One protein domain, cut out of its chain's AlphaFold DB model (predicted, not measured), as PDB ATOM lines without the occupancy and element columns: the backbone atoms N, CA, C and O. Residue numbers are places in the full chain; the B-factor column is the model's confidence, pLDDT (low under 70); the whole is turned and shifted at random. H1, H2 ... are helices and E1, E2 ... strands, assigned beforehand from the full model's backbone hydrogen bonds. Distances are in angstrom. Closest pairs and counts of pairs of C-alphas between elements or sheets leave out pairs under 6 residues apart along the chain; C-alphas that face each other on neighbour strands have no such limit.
ATOM      1  N   TYR A  22       9.818  26.377  13.960       89.12
ATOM      2  CA  TYR A  22      10.343  27.628  13.423       89.12
ATOM      3  C   TYR A  22       9.519  28.840  13.847       89.12
ATOM      4  O   TYR A  22      10.096  29.808  14.334       89.12
ATOM      5  N   ASP A  23       8.193  28.780  13.728       90.94
ATOM      6  CA  ASP A  23       7.322  29.916  14.054       90.94
ATOM      7  C   ASP A  23       7.364  30.251  15.549       90.94
ATOM      8  O   ASP A  23       7.382  31.421  15.936       90.94
ATOM      9  N   ARG A  24       7.463  29.223  16.403       92.69
ATOM     10  CA  ARG A  24       7.618  29.393  17.854       92.69
ATOM     11  C   ARG A  24       8.936  30.086  18.188       92.69
ATOM     12  O   ARG A  24       8.954  31.026  18.977       92.69
ATOM     13  N   GLN A  25      10.033  29.630  17.583       94.44
ATOM     14  CA  GLN A  25      11.339  30.249  17.785       94.44
ATOM     15  C   GLN A  25      11.375  31.665  17.199       94.44
ATOM     16  O   GLN A  25      11.916  32.566  17.822       94.44
ATOM     17  N   LEU A  26      10.755  31.898  16.040       95.38
ATOM     18  CA  LEU A  26      10.660  33.219  15.422       95.38
ATOM     19  C   LEU A  26       9.924  34.217  16.321       95.38
ATOM     20  O   LEU A  26      10.369  35.358  16.440       95.38
ATOM     21  N   ALA A  27       8.835  33.799  16.970       95.94
ATOM     22  CA  ALA A  27       8.147  34.623  17.961       95.94
ATOM     23  C   ALA A  27       9.086  34.990  19.123       95.94
ATOM     24  O   ALA A  27       9.242  36.169  19.427       95.94
ATOM     25  N   ALA A  28       9.810  34.011  19.674       96.00
ATOM     26  CA  ALA A  28      10.790  34.261  20.730       96.00
ATOM     27  C   ALA A  28      11.928  35.200  20.276       96.00
ATOM     28  O   ALA A  28      12.406  36.021  21.054       96.00
ATOM     29  N   VAL A  29      12.354  35.124  19.008       97.00
ATOM     30  CA  VAL A  29      13.328  36.064  18.429       97.00
ATOM     31  C   VAL A  29      12.743  37.472  18.326       97.00
ATOM     32  O   VAL A  29      13.436  38.436  18.644       97.00
ATOM     33  N   ARG A  30      11.477  37.615  17.919       97.44
ATOM     34  CA  ARG A  30      10.797  38.920  17.841       97.44
ATOM     35  C   ARG A  30      10.647  39.580  19.213       97.44
ATOM     36  O   ARG A  30      10.809  40.792  19.303       97.44
ATOM     37  N   ASP A  31      10.457  38.806  20.278       97.38
ATOM     38  CA  ASP A  31      10.409  39.335  21.650       97.38
ATOM     39  C   ASP A  31      11.745  39.960  22.103       97.38
ATOM     40  O   ASP A  31      11.790  40.741  23.056       97.38
ATOM     41  N   MET A  32      12.847  39.645  21.413       97.44
ATOM     42  CA  MET A  32      14.185  40.169  21.701       97.44
ATOM     43  C   MET A  32      14.533  41.437  20.917       97.44
ATOM     44  O   MET A  32      15.653  41.933  21.036       97.44
ATOM     45  N   ILE A  33      13.611  41.981  20.119       97.69
ATOM     46  CA  ILE A  33      13.810  43.270  19.446       97.69
ATOM     47  C   ILE A  33      14.099  44.356  20.498       97.69
ATOM     48  O   ILE A  33      13.417  44.472  21.514       97.69
ATOM     49  N   GLY A  34      15.151  45.141  20.265       97.38
ATOM     50  CA  GLY A  34      15.689  46.130  21.200       97.38
ATOM     51  C   GLY A  34      16.617  45.559  22.280       97.38
ATOM     52  O   GLY A  34      17.148  46.331  23.077       97.38
ATOM     53  N   GLN A  35      16.846  44.241  22.319       97.56
ATOM     54  CA  GLN A  35      17.680  43.583  23.328       97.56
ATOM     55  C   GLN A  35      18.998  43.053  22.753       97.56
ATOM     56  O   GLN A  35      19.132  42.776  21.558       97.56
ATOM     57  N   SER A  36      19.982  42.886  23.638       96.69
ATOM     58  CA  SER A  36      21.279  42.292  23.315       96.69
ATOM     59  C   SER A  36      21.192  40.771  23.188       96.69
ATOM     60  O   SER A  36      20.773  40.079  24.119       96.69
ATOM     61  N   ILE A  37      21.680  40.253  22.065       96.75
ATOM     62  CA  ILE A  37      21.739  38.830  21.738       96.75
ATOM     63  C   ILE A  37      23.169  38.399  21.405       96.75
ATOM     64  O   ILE A  37      24.001  39.195  20.966       96.75
ATOM     65  N   TYR A  38      23.442  37.113  21.599       95.00
ATOM     66  CA  TYR A  38      24.677  36.450  21.197       95.00
ATOM     67  C   TYR A  38      24.414  35.511  20.026       95.00
ATOM     68  O   TYR A  38      23.415  34.786  20.001       95.00
ATOM     69  N   LEU A  39      25.335  35.518  19.065       93.38
ATOM     70  CA  LEU A  39      25.188  34.844  17.782       93.38
ATOM     71  C   LEU A  39      26.173  33.681  17.659       93.38
ATOM     72  O   LEU A  39      27.376  33.819  17.890       93.38
ATOM     73  N   VAL A  40      25.665  32.540  17.202       90.19
ATOM     74  CA  VAL A  40      26.479  31.489  16.592       90.19
ATOM     75  C   VAL A  40      26.133  31.436  15.118       90.19
ATOM     76  O   VAL A  40      25.015  31.074  14.755       90.19
ATOM     77  N   LEU A  41      27.085  31.795  14.268       89.88
ATOM     78  CA  LEU A  41      26.903  31.884  12.826       89.88
ATOM     79  C   LEU A  41      27.409  30.639  12.111       89.88
ATOM     80  O   LEU A  41      28.405  30.022  12.493       89.88
ATOM     81  N   LEU A  42      26.739  30.329  11.012       85.56
ATOM     82  CA  LEU A  42      27.093  29.292  10.063       85.56
ATOM     83  C   LEU A  42      27.693  29.966   8.842       85.56
ATOM     84  O   LEU A  42      27.018  30.698   8.120       85.56
ATOM     85  N   LYS A  43      28.972  29.708   8.598       78.56
ATOM     86  CA  LYS A  43      29.672  30.193   7.416       78.56
ATOM     87  C   LYS A  43      29.861  29.031   6.451       78.56
ATOM     88  O   LYS A  43      30.734  28.190   6.689       78.56
ATOM     89  N   PRO A  44      29.051  28.934   5.384       65.94
ATOM     90  CA  PRO A  44      29.358  28.012   4.307       65.94
ATOM     91  C   PRO A  44      30.681  28.456   3.672       65.94
ATOM     92  O   PRO A  44      30.810  29.582   3.202       65.94
ATOM     93  N   THR A  45      31.680  27.584   3.713       64.19
ATOM     94  CA  THR A  45      32.883  27.687   2.880       64.19
ATOM     95  C   THR A  45      32.727  26.720   1.716       64.19
ATOM     96  O   THR A  45      31.898  25.809   1.778       64.19
ATOM     97  N   ASP A  46      33.538  26.870   0.674       54.47
ATOM     98  CA  ASP A  46      33.389  26.041  -0.521       54.47
ATOM     99  C   ASP A  46      33.520  24.532  -0.217       54.47
ATOM    100  O   ASP A  46      32.955  23.700  -0.929       54.47
ATOM    101  N   ILE A  47      34.287  24.170   0.822       55.00
ATOM    102  CA  ILE A  47      34.576  22.783   1.224       55.00
ATOM    103  C   ILE A  47      33.845  22.329   2.493       55.00
ATOM    104  O   ILE A  47      33.611  21.135   2.654       55.00
ATOM    105  N   ASN A  48      33.525  23.241   3.416       59.62
ATOM    106  CA  ASN A  48      33.060  22.910   4.767       59.62
ATOM    107  C   ASN A  48      32.043  23.926   5.296       59.62
ATOM    108  O   ASN A  48      32.084  25.104   4.950       59.62
ATOM    109  N   LEU A  49      31.192  23.512   6.232       68.62
ATOM    110  CA  LEU A  49      30.420  24.453   7.039       68.62
ATOM    111  C   LEU A  49      31.225  24.820   8.290       68.62
ATOM    112  O   LEU A  49      31.481  23.964   9.138       68.62
ATOM    113  N   ALA A  50      31.661  26.073   8.383       73.25
ATOM    114  CA  ALA A  50      32.330  26.598   9.563       73.25
ATOM    115  C   ALA A  50      31.299  27.174  10.540       73.25
ATOM    116  O   ALA A  50      30.314  27.786  10.130       73.25
ATOM    117  N   VAL A  51      31.547  26.999  11.836       79.19
ATOM    118  CA  VAL A  51      30.744  27.602  12.903       79.19
ATOM    119  C   VAL A  51      31.575  28.710  13.535       79.19
ATOM    120  O   VAL A  51      32.715  28.480  13.932       79.19
ATOM    121  N   THR A  52      31.032  29.921  13.597       82.94
ATOM    122  CA  THR A  52      31.662  31.061  14.273       82.94
ATOM    123  C   THR A  52      30.812  31.440  15.472       82.94
ATOM    124  O   THR A  52      29.659  31.823  15.313       82.94
ATOM    125  N   LEU A  53      31.380  31.330  16.668       83.06
ATOM    126  CA  LEU A  53      30.758  31.826  17.889       83.06
ATOM    127  C   LEU A  53      31.235  33.255  18.135       83.06
ATOM    128  O   LEU A  53      32.436  33.494  18.249       83.06
ATOM    129  N   GLU A  54      30.296  34.189  18.223       84.38
ATOM    130  CA  GLU A  54      30.593  35.582  18.531       84.38
ATOM    131  C   GLU A  54      30.399  35.828  20.030       84.38
ATOM    132  O   GLU A  54      29.327  35.604  20.591       84.38
ATOM    133  N   SER A  55      31.467  36.264  20.699       78.81
ATOM    134  CA  SER A  55      31.459  36.566  22.135       78.81
ATOM    135  C   SER A  55      30.941  37.964  22.462       78.81
ATOM    136  O   SER A  55      30.643  38.249  23.619       78.81
ATOM    137  N   THR A  56      30.863  38.841  21.461       88.62
ATOM    138  CA  THR A  56      30.395  40.219  21.627       88.62
ATOM    139  C   THR A  56      28.886  40.255  21.412       88.62
ATOM    140  O   THR A  56      28.431  39.798  20.362       88.62
ATOM    141  N   PRO A  57      28.101  40.759  22.380       92.50
ATOM    142  CA  PRO A  57      26.669  40.903  22.188       92.50
ATOM    143  C   PRO A  57      26.378  42.008  21.173       92.50
ATOM    144  O   PRO A  57      27.058  43.035  21.145       92.50
ATOM    145  N   VAL A  58      25.325  41.821  20.388       95.25
ATOM    146  CA  VAL A  58      24.798  42.830  19.460       95.25
ATOM    147  C   VAL A  58      23.318  43.044  19.738       95.25
ATOM    148  O   VAL A  58      22.632  42.119  20.167       95.25
ATOM    149  N   THR A  59      22.814  44.258  19.526       97.56
ATOM    150  CA  THR A  59      21.386  44.529  19.725       97.56
ATOM    151  C   THR A  59      20.607  44.094  18.488       97.56
ATOM    152  O   THR A  59      20.961  44.477  17.369       97.56
ATOM    153  N   LEU A  60      19.551  43.303  18.686       98.06
ATOM    154  CA  LEU A  60      18.600  42.970  17.629       98.06
ATOM    155  C   LEU A  60      17.709  44.184  17.373       98.06
ATOM    156  O   LEU A  60      16.957  44.590  18.250       98.06
ATOM    157  N   LEU A  61      17.797  44.769  16.184       97.94
ATOM    158  CA  LEU A  61      17.011  45.946  15.823       97.94
ATOM    159  C   LEU A  61      15.667  45.569  15.211       97.94
ATOM    160  O   LEU A  61      14.664  46.207  15.509       97.94
ATOM    161  N   GLU A  62      15.644  44.546  14.356       97.56
ATOM    162  CA  GLU A  62      14.437  44.167  13.624       97.56
ATOM    163  C   GLU A  62      14.517  42.729  13.103       97.56
ATOM    164  O   GLU A  62      15.603  42.178  12.899       97.56
ATOM    165  N   VAL A  63      13.348  42.139  12.851       97.56
ATOM    166  CA  VAL A  63      13.189  40.881  12.121       97.56
ATOM    167  C   VAL A  63      12.318  41.158  10.905       97.56
ATOM    168  O   VAL A  63      11.139  41.470  11.056       97.56
ATOM    169  N   VAL A  64      12.890  41.029   9.712       96.12
ATOM    170  CA  VAL A  64      12.223  41.363   8.447       96.12
ATOM    171  C   VAL A  64      12.025  40.128   7.586       96.12
ATOM    172  O   VAL A  64      12.782  39.158   7.694       96.12
ATOM    173  N   ASP A  65      11.044  40.187   6.693       95.38
ATOM    174  CA  ASP A  65      10.864  39.167   5.667       95.38
ATOM    175  C   ASP A  65      12.022  39.225   4.665       95.38
ATOM    176  O   ASP A  65      12.453  40.287   4.210       95.38
ATOM    177  N   PHE A  66      12.555  38.059   4.320       91.81
ATOM    178  CA  PHE A  66      13.595  37.924   3.319       91.81
ATOM    179  C   PHE A  66      12.940  37.781   1.936       91.81
ATOM    180  O   PHE A  66      12.100  36.902   1.757       91.81
ATOM    181  N   PRO A  67      13.322  38.590   0.933       85.25
ATOM    182  CA  PRO A  67      12.560  38.721  -0.314       85.25
ATOM    183  C   PRO A  67      12.613  37.489  -1.229       85.25
ATOM    184  O   PRO A  67      11.764  37.335  -2.102       85.25
ATOM    185  N   ALA A  68      13.617  36.626  -1.068       87.44
ATOM    186  CA  ALA A  68      13.829  35.456  -1.918       87.44
ATOM    187  C   ALA A  68      14.218  34.231  -1.072       87.44
ATOM    188  O   ALA A  68      15.380  33.809  -1.108       87.44
ATOM    189  N   PRO A  69      13.292  33.689  -0.258       87.81
ATOM    190  CA  PRO A  69      13.557  32.480   0.503       87.81
ATOM    191  C   PRO A  69      13.866  31.324  -0.449       87.81
ATOM    192  O   PRO A  69      13.177  31.116  -1.446       87.81
ATOM    193  N   ASP A  70      14.910  30.569  -0.134       83.88
ATOM    194  CA  ASP A  70      15.379  29.448  -0.937       83.88
ATOM    195  C   ASP A  70      15.882  28.333  -0.004       83.88
ATOM    196  O   ASP A  70      16.962  28.463   0.593       83.88
ATOM    197  N   PRO A  71      15.138  27.218   0.126       80.19
ATOM    198  CA  PRO A  71      15.524  26.109   0.991       80.19
ATOM    199  C   PRO A  71      16.825  25.435   0.541       80.19
ATOM    200  O   PRO A  71      17.621  25.028   1.389       80.19
ATOM    201  N   ALA A  72      17.097  25.365  -0.769       77.06
ATOM    202  CA  ALA A  72      18.314  24.744  -1.296       77.06
ATOM    203  C   ALA A  72      19.564  25.556  -0.932       77.06
ATOM    204  O   ALA A  72      20.647  24.998  -0.740       77.06
ATOM    205  N   ARG A  73      19.405  26.877  -0.786       75.44
ATOM    206  CA  ARG A  73      20.469  27.809  -0.386       75.44
ATOM    207  C   ARG A  73      20.448  28.171   1.095       75.44
ATOM    208  O   ARG A  73      21.286  28.961   1.517       75.44
ATOM    209  N   ARG A  74      19.528  27.596   1.878       77.56
ATOM    210  CA  ARG A  74      19.309  27.924   3.298       77.56
ATOM    211  C   ARG A  74      18.995  29.402   3.529       77.56
ATOM    212  O   ARG A  74      19.341  29.957   4.563       77.56
ATOM    213  N   LEU A  75      18.309  30.029   2.583       86.31
ATOM    214  CA  LEU A  75      17.766  31.368   2.751       86.31
ATOM    215  C   LEU A  75      16.370  31.222   3.347       86.31
ATOM    216  O   LEU A  75      15.412  30.898   2.653       86.31
ATOM    217  N   TYR A  76      16.276  31.388   4.660       90.06
ATOM    218  CA  TYR A  76      15.022  31.298   5.394       90.06
ATOM    219  C   TYR A  76      14.137  32.517   5.119       90.06
ATOM    220  O   TYR A  76      14.657  33.554   4.698       90.06
ATOM    221  N   PRO A  77      12.824  32.426   5.395       93.31
ATOM    222  CA  PRO A  77      11.886  33.513   5.123       93.31
ATOM    223  C   PRO A  77      12.138  34.794   5.914       93.31
ATOM    224  O   PRO A  77      11.554  35.808   5.568       93.31
ATOM    225  N   HIS A  78      13.002  34.779   6.935       95.62
ATOM    226  CA  HIS A  78      13.270  35.953   7.764       95.62
ATOM    227  C   HIS A  78      14.765  36.233   7.942       95.62
ATOM    228  O   HIS A  78      15.612  35.328   7.949       95.62
ATOM    229  N   MET A  79      15.071  37.512   8.130       96.25
ATOM    230  CA  MET A  79      16.404  38.065   8.329       96.25
ATOM    231  C   MET A  79      16.424  38.978   9.556       96.25
ATOM    232  O   MET A  79      15.473  39.710   9.810       96.25
ATOM    233  N   LEU A  80      17.519  38.932  10.313       97.25
ATOM    234  CA  LEU A  80      17.763  39.809  11.454       97.25
ATOM    235  C   LEU A  80      18.517  41.054  11.011       97.25
ATOM    236  O   LEU A  80      19.487  40.934  10.261       97.25
ATOM    237  N   ILE A  81      18.124  42.213  11.529       97.69
ATOM    238  CA  ILE A  81      18.861  43.473  11.413       97.69
ATOM    239  C   ILE A  81      19.534  43.761  12.754       97.69
ATOM    240  O   ILE A  81      18.879  43.735  13.797       97.69
ATOM    241  N   LEU A  82      20.842  44.011  12.739       97.56
ATOM    242  CA  LEU A  82      21.672  44.136  13.937       97.56
ATOM    243  C   LEU A  82      22.247  45.549  14.080       97.56
ATOM    244  O   LEU A  82      22.484  46.248  13.095       97.56
ATOM    245  N   SER A  83      22.526  45.958  15.319       96.88
ATOM    246  CA  SER A  83      23.053  47.295  15.640       96.88
ATOM    247  C   SER A  83      24.441  47.600  15.079       96.88
ATOM    248  O   SER A  83      24.833  48.760  15.022       96.88
ATOM    249  N   ASP A  84      25.193  46.578  14.678       93.88
ATOM    250  CA  ASP A  84      26.502  46.715  14.035       93.88
ATOM    251  C   ASP A  84      26.407  46.911  12.508       93.88
ATOM    252  O   ASP A  84      27.423  46.912  11.813       93.88
ATOM    253  N   GLY A  85      25.188  47.078  11.983       92.88
ATOM    254  CA  GLY A  85      24.911  47.306  10.566       92.88
ATOM    255  C   GLY A  85      24.776  46.029   9.738       92.88
ATOM    256  O   GLY A  85      24.566  46.114   8.527       92.88
ATOM    257  N   ARG A  86      24.882  44.838  10.342       93.69
ATOM    258  CA  ARG A  86      24.716  43.570   9.621       93.69
ATOM    259  C   ARG A  86      23.243  43.182   9.469       93.69
ATOM    260  O   ARG A  86      22.447  43.314  10.395       93.69
ATOM    261  N   GLY A  87      22.922  42.607   8.309       94.88
ATOM    262  CA  GLY A  87      21.706  41.830   8.070       94.88
ATOM    263  C   GLY A  87      22.052  40.344   7.947       94.88
ATOM    264  O   GLY A  87      22.870  39.984   7.098       94.88
ATOM    265  N   ILE A  88      21.479  39.473   8.783       94.44
ATOM    266  CA  ILE A  88      21.805  38.035   8.794       94.44
ATOM    267  C   ILE A  88      20.538  37.201   8.626       94.44
ATOM    268  O   ILE A  88      19.631  37.250   9.454       94.44
ATOM    269  N   ASN A  89      20.469  36.417   7.548       94.12
ATOM    270  CA  ASN A  89      19.360  35.495   7.323       94.12
ATOM    271  C   ASN A  89      19.334  34.413   8.419       94.12
ATOM    272  O   ASN A  89      20.380  33.839   8.730       94.12
ATOM    273  N   LEU A  90      18.155  34.100   8.974       92.69
ATOM    274  CA  LEU A  90      18.022  33.109  10.054       92.69
ATOM    275  C   LEU A  90      18.582  31.730   9.678       92.69
ATOM    276  O   LEU A  90      19.087  31.013  10.535       92.69
ATOM    277  N   GLY A  91      18.564  31.377   8.393       89.12
ATOM    278  CA  GLY A  91      19.137  30.137   7.882       89.12
ATOM    279  C   GLY A  91      20.654  30.017   8.058       89.12
ATOM    280  O   GLY A  91      21.188  28.910   8.021       89.12
ATOM    281  N   HIS A  92      21.351  31.132   8.293       89.75
ATOM    282  CA  HIS A  92      22.797  31.195   8.532       89.75
ATOM    283  C   HIS A  92      23.160  31.329  10.014       89.75
ATOM    284  O   HIS A  92      24.314  31.591  10.358       89.75
ATOM    285  N   ILE A  93      22.195  31.143  10.907       91.06
ATOM    286  CA  ILE A  93      22.393  31.214  12.348       91.06
ATOM    287  C   ILE A  93      22.213  29.810  12.914       91.06
ATOM    288  O   ILE A  93      21.198  29.166  12.687       91.06
ATOM    289  N   ALA A  94      23.204  29.312  13.646       89.44
ATOM    290  CA  ALA A  94      23.107  28.025  14.329       89.44
ATOM    291  C   ALA A  94      22.329  28.157  15.639       89.44
ATOM    292  O   ALA A  94      21.544  27.278  15.989       89.44
ATOM    293  N   ARG A  95      22.588  29.246  16.374       92.19
ATOM    294  CA  ARG A  95      22.008  29.518  17.688       92.19
ATOM    295  C   ARG A  95      21.951  31.016  17.966       92.19
ATOM    296  O   ARG A  95      22.915  31.728  17.682       92.19
ATOM    297  N   LEU A  96      20.862  31.444  18.593       94.81
ATOM    298  CA  LEU A  96      20.734  32.720  19.290       94.81
ATOM    299  C   LEU A  96      20.546  32.453  20.773       94.81
ATOM    300  O   LEU A  96      19.703  31.639  21.156       94.81
ATOM    301  N   SER A  97      21.300  33.160  21.604       95.19
ATOM    302  CA  SER A  97      21.086  33.155  23.046       95.19
ATOM    303  C   SER A  97      21.047  34.569  23.603       95.19
ATOM    304  O   SER A  97      21.696  35.475  23.082       95.19
ATOM    305  N   HIS A  98      20.291  34.760  24.678       92.50
ATOM    306  CA  HIS A  98      20.324  35.994  25.453       92.50
ATOM    307  C   HIS A  98      21.160  35.797  26.716       92.50
ATOM    308  O   HIS A  98      21.326  34.677  27.196       92.50
ATOM    309  N   LYS A  99      21.703  36.896  27.252       89.81
ATOM    310  CA  LYS A  99      22.530  36.970  28.479       89.81
ATOM    311  C   LYS A  99      23.885  36.249  28.447       89.81
ATOM    312  O   LYS A  99      24.802  36.725  29.107       89.81
ATOM    313  N   GLN A 100      24.048  35.160  27.695       87.50
ATOM    314  CA  GLN A 100      25.278  34.367  27.697       87.50
ATOM    315  C   GLN A 100      25.666  33.860  26.300       87.50
ATOM    316  O   GLN A 100      24.861  33.250  25.597       87.50
ATOM    317  N   ALA A 101      26.930  34.077  25.917       83.00
ATOM    318  CA  ALA A 101      27.489  33.620  24.638       83.00
ATOM    319  C   ALA A 101      27.935  32.151  24.675       83.00
ATOM    320  O   ALA A 101      27.644  31.361  23.776       83.00
ATOM    321  N   PHE A 102      28.675  31.785  25.724       80.50
ATOM    322  CA  PHE A 102      29.326  30.485  25.864       80.50
ATOM    323  C   PHE A 102      28.542  29.609  26.834       80.50
ATOM    324  O   PHE A 102      28.322  30.018  27.970       80.50
ATOM    325  N   ASN A 103      28.170  28.404  26.400       83.19
ATOM    326  CA  ASN A 103      27.405  27.439  27.196       83.19
ATOM    327  C   ASN A 103      26.144  28.038  27.874       83.19
ATOM    328  O   ASN A 103      26.040  27.991  29.103       83.19
ATOM    329  N   PRO A 104      25.226  28.659  27.102       87.81
ATOM    330  CA  PRO A 104      23.982  29.188  27.653       87.81
ATOM    331  C   PRO A 104      23.105  28.062  28.218       87.81
ATOM    332  O   PRO A 104      23.109  26.946  27.696       87.81
ATOM    333  N   GLN A 105      22.332  28.373  29.256       90.00
ATOM    334  CA  GLN A 105      21.278  27.489  29.761       90.00
ATOM    335  C   GLN A 105      20.155  27.341  28.723       90.00
ATOM    336  O   GLN A 105      20.013  28.183  27.835       90.00
ATOM    337  N   ALA A 106      19.341  26.290  28.826       88.00
ATOM    338  CA  ALA A 106      18.300  26.002  27.836       88.00
ATOM    339  C   ALA A 106      17.302  27.161  27.681       88.00
ATOM    340  O   ALA A 106      16.934  27.520  26.568       88.00
ATOM    341  N   GLU A 107      16.945  27.818  28.783       92.31
ATOM    342  CA  GLU A 107      16.014  28.952  28.810       92.31
ATOM    343  C   GLU A 107      16.619  30.203  28.169       92.31
ATOM    344  O   GLU A 107      15.901  31.127  27.799       92.31
ATOM    345  N   GLN A 108      17.948  30.254  28.052       92.94
ATOM    346  CA  GLN A 108      18.662  31.357  27.426       92.94
ATOM    347  C   GLN A 108      18.721  31.230  25.903       92.94
ATOM    348  O   GLN A 108      19.004  32.223  25.228       92.94
ATOM    349  N   ILE A 109      18.461  30.040  25.358       93.44
ATOM    350  CA  ILE A 109      18.471  29.764  23.922       93.44
ATOM    351  C   ILE A 109      17.115  30.161  23.336       93.44
ATOM    352  O   ILE A 109      16.081  29.612  23.694       93.44
ATOM    353  N   ILE A 110      17.131  31.125  22.423       95.06
ATOM    354  CA  ILE A 110      15.918  31.702  21.815       95.06
ATOM    355  C   ILE A 110      15.633  31.064  20.456       95.06
ATOM    356  O   ILE A 110      14.487  30.892  20.051       95.06
ATOM    357  N   TYR A 111      16.699  30.718  19.744       93.69
ATOM    358  CA  TYR A 111      16.645  30.092  18.435       93.69
ATOM    359  C   TYR A 111      17.784  29.094  18.323       93.69
ATOM    360  O   TYR A 111      18.914  29.396  18.720       93.69
ATOM    361  N   GLN A 112      17.507  27.924  17.760       90.94
ATOM    362  CA  GLN A 112      18.502  26.905  17.486       90.94
ATOM    363  C   GLN A 112      18.093  26.046  16.288       90.94
ATOM    364  O   GLN A 112      16.959  25.586  16.171       90.94
ATOM    365  N   GLN A 113      19.054  25.785  15.403       83.81
ATOM    366  CA  GLN A 113      18.872  24.861  14.287       83.81
ATOM    367  C   GLN A 113      19.277  23.434  14.681       83.81
ATOM    368  O   GLN A 113      20.412  23.006  14.450       83.81
ATOM    369  N   ASP A 114      18.335  22.670  15.234       71.00
ATOM    370  CA  ASP A 114      18.588  21.303  15.720       71.00
ATOM    371  C   ASP A 114      18.992  20.328  14.609       71.00
ATOM    372  O   ASP A 114      19.947  19.564  14.767       71.00
ATOM    373  N   ALA A 115      18.332  20.399  13.448       63.69
ATOM    374  CA  ALA A 115      18.643  19.542  12.301       63.69
ATOM    375  C   ALA A 115      20.102  19.699  11.840       63.69
ATOM    376  O   ALA A 115      20.737  18.740  11.400       63.69
ATOM    377  N   LEU A 116      20.656  20.904  11.973       60.59
ATOM    378  CA  LEU A 116      22.012  21.192  11.547       60.59
ATOM    379  C   LEU A 116      23.049  20.822  12.606       60.59
ATOM    380  O   LEU A 116      24.087  20.265  12.256       60.59
ATOM    381  N   LEU A 117      22.782  21.094  13.887       59.03
ATOM    382  CA  LEU A 117      23.652  20.636  14.970       59.03
ATOM    383  C   LEU A 117      23.771  19.113  14.950       59.03
ATOM    384  O   LEU A 117      24.882  18.605  15.052       59.03
ATOM    385  N   GLN A 118      22.682  18.381  14.708       52.84
ATOM    386  CA  GLN A 118      22.758  16.928  14.576       52.84
ATOM    387  C   GLN A 118      23.569  16.479  13.349       52.84
ATOM    388  O   GLN A 118      24.405  15.585  13.461       52.84
ATOM    389  N   GLN A 119      23.401  17.127  12.192       54.44
ATOM    390  CA  GLN A 119      24.197  16.822  10.996       54.44
ATOM    391  C   GLN A 119      25.687  17.177  11.148       54.44
ATOM    392  O   GLN A 119      26.531  16.505  10.560       54.44
ATOM    393  N   LEU A 120      26.025  18.209  11.927       54.59
ATOM    394  CA  LEU A 120      27.407  18.641  12.164       54.59
ATOM    395  C   LEU A 120      28.104  17.875  13.294       54.59
ATOM    396  O   LEU A 120      29.322  17.713  13.234       54.59
ATOM    397  N   LEU A 121      27.358  17.441  14.315       46.62
ATOM    398  CA  LEU A 121      27.881  16.742  15.495       46.62
ATOM    399  C   LEU A 121      27.897  15.214  15.326       46.62
ATOM    400  O   LEU A 121      28.777  14.574  15.892       46.62
ATOM    401  N   PHE A 122      26.968  14.630  14.555       43.97
ATOM    402  CA  PHE A 122      26.812  13.169  14.439       43.97
ATOM    403  C   PHE A 122      27.150  12.581  13.070       43.97
ATOM    404  O   PHE A 122      27.158  11.359  12.928       43.97
ATOM    405  N   GLN A 123      27.488  13.393  12.063       41.53
ATOM    406  CA  GLN A 123      28.253  12.830  10.957       41.53
ATOM    407  C   GLN A 123      29.692  12.640  11.428       41.53
ATOM    408  O   GLN A 123      30.440  13.608  11.577       41.53
ATOM    409  N   GLU A 124      30.109  11.378  11.596       39.38
ATOM    410  CA  GLU A 124      31.503  11.020  11.343       39.38
ATOM    411  C   GLU A 124      31.885  11.727  10.045       39.38
ATOM    412  O   GLU A 124      31.333  11.423   8.985       39.38
ATOM    413  N   ARG A 125      32.777  12.718  10.116       49.34
ATOM    414  CA  ARG A 125      33.336  13.345   8.924       49.34
ATOM    415  C   ARG A 125      34.092  12.266   8.159       49.34
ATOM    416  O   ARG A 125      35.307  12.142   8.285       49.34
ATOM    417  N   ARG A 126      33.398  11.501   7.319       48.31
ATOM    418  CA  ARG A 126      34.013  10.695   6.273       48.31
ATOM    419  C   ARG A 126      34.431  11.659   5.177       48.31
ATOM    420  O   ARG A 126      33.829  11.738   4.108       48.31
ATOM    421  N   LEU A 127      35.495  12.401   5.474       51.84
ATOM    422  CA  LEU A 127      36.429  12.926   4.492       51.84
ATOM    423  C   LEU A 127      37.009  11.722   3.742       51.84
ATOM    424  O   LEU A 127      38.129  11.287   3.988       51.84
ATOM    425  N   SER A 128      36.203  11.114   2.874       56.72
ATOM    426  CA  SER A 128      36.694  10.087   1.979       56.72
ATOM    427  C   SER A 128      37.513  10.781   0.889       56.72
ATOM    428  O   SER A 128      37.162  11.891   0.458       56.72
ATOM    429  N   PRO A 129      38.588  10.146   0.396       59.12
ATOM    430  CA  PRO A 129      39.360  10.674  -0.724       59.12
ATOM    431  C   PRO A 129      38.478  11.051  -1.924       59.12
ATOM    432  O   PRO A 129      38.733  12.045  -2.596       59.12
ATOM    433  N   GLN A 130      37.390  10.308  -2.140       63.06
ATOM    434  CA  GLN A 130      36.424  10.528  -3.216       63.06
ATOM    435  C   GLN A 130      35.628  11.829  -3.027       63.06
ATOM    436  O   GLN A 130      35.470  12.600  -3.975       63.06
ATOM    437  N   THR A 131      35.167  12.114  -1.805       56.88
ATOM    438  CA  THR A 131      34.434  13.351  -1.499       56.88
ATOM    439  C   THR A 131      35.340  14.570  -1.631       56.88
ATOM    440  O   THR A 131      34.940  15.552  -2.254       56.88
ATOM    441  N   ILE A 132      36.580  14.491  -1.130       66.81
ATOM    442  CA  ILE A 132      37.574  15.563  -1.286       66.81
ATOM    443  C   ILE A 132      37.872  15.787  -2.770       66.81
ATOM    444  O   ILE A 132      37.788  16.912  -3.251       66.81
ATOM    445  N   GLN A 133      38.162  14.723  -3.523       71.00
ATOM    446  CA  GLN A 133      38.490  14.820  -4.943       71.00
ATOM    447  C   GLN A 133      37.353  15.448  -5.758       71.00
ATOM    448  O   GLN A 133      37.611  16.290  -6.622       71.00
ATOM    449  N   ARG A 134      36.102  15.063  -5.479       70.75
ATOM    450  CA  ARG A 134      34.920  15.621  -6.142       70.75
ATOM    451  C   ARG A 134      34.781  17.114  -5.855       70.75
ATOM    452  O   ARG A 134      34.687  17.900  -6.794       70.75
ATOM    453  N   THR A 135      34.811  17.506  -4.584       61.34
ATOM    454  CA  THR A 135      34.635  18.908  -4.183       61.34
ATOM    455  C   THR A 135      35.786  19.789  -4.683       61.34
ATOM    456  O   THR A 135      35.533  20.844  -5.264       61.34
ATOM    457  N   SER A 136      37.037  19.325  -4.581       67.50
ATOM    458  CA  SER A 136      38.210  20.038  -5.104       67.50
ATOM    459  C   SER A 136      38.140  20.229  -6.619       67.50
ATOM    460  O   SER A 136      38.465  21.304  -7.116       67.50
ATOM    461  N   ARG A 137      37.675  19.224  -7.375       73.19
ATOM    462  CA  ARG A 137      37.486  19.353  -8.830       73.19
ATOM    463  C   ARG A 137      36.443  20.404  -9.194       73.19
ATOM    464  O   ARG A 137      36.671  21.154 -10.138       73.19
ATOM    465  N   VAL A 138      35.334  20.473  -8.461       68.94
ATOM    466  CA  VAL A 138      34.282  21.475  -8.701       68.94
ATOM    467  C   VAL A 138      34.811  22.887  -8.437       68.94
ATOM    468  O   VAL A 138      34.639  23.772  -9.271       68.94
ATOM    469  N   GLN A 139      35.520  23.098  -7.329       62.72
ATOM    470  CA  GLN A 139      36.083  24.411  -6.992       62.72
ATOM    471  C   GLN A 139      37.189  24.853  -7.946       62.72
ATOM    472  O   GLN A 139      37.164  25.978  -8.439       62.72
ATOM    473  N   LEU A 140      38.131  23.959  -8.257       71.81
ATOM    474  CA  LEU A 140      39.183  24.244  -9.230       71.81
ATOM    475  C   LEU A 140      38.592  24.500 -10.619       71.81
ATOM    476  O   LEU A 140      39.080  25.366 -11.334       71.81
ATOM    477  N   GLY A 141      37.515  23.802 -10.988       75.56
ATOM    478  CA  GLY A 141      36.766  24.076 -12.212       75.56
ATOM    479  C   GLY A 141      36.231  25.507 -12.256       75.56
ATOM    480  O   GLY A 141      36.453  26.204 -13.243       75.56
ATOM    481  N   ARG A 142      35.625  25.980 -11.159       68.38
ATOM    482  CA  ARG A 142      35.105  27.354 -11.041       68.38
ATOM    483  C   ARG A 142      36.204  28.411 -11.131       68.38
ATOM    484  O   ARG A 142      36.032  29.391 -11.845       68.38
ATOM    485  N   ILE A 143      37.340  28.193 -10.466       72.25
ATOM    486  CA  ILE A 143      38.488  29.115 -10.500       72.25
ATOM    487  C   ILE A 143      39.124  29.161 -11.897       72.25
ATOM    488  O   ILE A 143      39.545  30.216 -12.357       72.25
ATOM    489  N   LEU A 144      39.176  28.022 -12.591       79.81
ATOM    490  CA  LEU A 144      39.806  27.891 -13.909       79.81
ATOM    491  C   LEU A 144      38.835  28.119 -15.082       79.81
ATOM    492  O   LEU A 144      39.220  27.893 -16.229       79.81
ATOM    493  N   GLY A 145      37.584  28.512 -14.820       72.31
ATOM    494  CA  GLY A 145      36.566  28.757 -15.849       72.31
ATOM    495  C   GLY A 145      36.129  27.512 -16.635       72.31
ATOM    496  O   GLY A 145      35.647  27.633 -17.760       72.31
TER     497      GLY A 145
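AT A GLANCE: This is residues 22 to 145 of the 153 residues of an uncharacterized protein of Thiohalophilus thiocyanatoxydans (UniProt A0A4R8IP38). A twisted, branched sheet of seven strands makes the body, with the long strand E1 in its middle, the hairpin arm of E1 and E2 reaching out, and H1 and H2 over the same face. H3 lies out beyond the tip of that hairpin, at the end of a tail whose residues 121 to 130 stick out. The printed part has 124 residues with three named helices and seven named strands, in the order H1 E1 E2 E3 E4 E5 E6 E7 H2 H3; the neighbour pairs are antiparallel and the class is mixed, helices and strands. It is only just compact, close to loose, with a radius of gyration of the C-alphas of 16.5 A and spans of 46 by 31 by 26 A.

HOW THE PARTS SIT: E1, residues 36 to 44, has three neighbours. E2, residues 49 to 53, makes a hairpin with it, N 41 and O 52 being 2.8 A apart. E3, residues 58 to 65, lies on the same side of E1 as E2, with N 37 and O 58 at 2.8 A. E6, residues 93 to 98, lies on the other side, with N 38 and O 97 at 2.8 A. E3 bends by 55 degrees at residue 61 and begins a meander, each strand the antiparallel neighbour of the one before, with E4, residues 78 to 82, and E5, residues 87 to 89; N 64 and O 79 are 2.9 A apart, N 80 and O 88 2.8 A. E7, residues 109 to 112, forms a hairpin with E6, with N 96 and O 111 at 2.8 A. H1, residues 22 to 30, is on the sheet at a height of 6.2 A, over none of its strands; its closest C-alphas to E7 are those of Gln 25 and Tyr 111, 5.3 A. H2, residues 114 to 122, is on the same face, at a height of 9.5 A. H3, residues 129 to 143, is not on the sheet and is apart from H2. In H1, H2 and H3 every O i to N i+4 pair is within hydrogen-bond range.

IN THESE COORDINATES: E1 measures 25.1 A from C-alpha 36 at (21.279, 42.292, 23.315) to C-alpha 44. E3 measures 19.9 A, H3 20.9 A and H1 12.1 A. H1 begins at C-alpha 22, (10.343, 27.628, 13.423), and H3 ends at C-alpha 143, (38.488, 29.115, -10.500).

THE WHOLE: The two C-alphas farthest apart, those of Glu 107 and Gly 145, are 49.2 A apart. The printed part has no cut. The link from E3 to E4, 12 residues, is long. The mean pLDDT of the printed part is 81.8; 29 residues are under 70, among them residues 44 to 49 and 115 to 132.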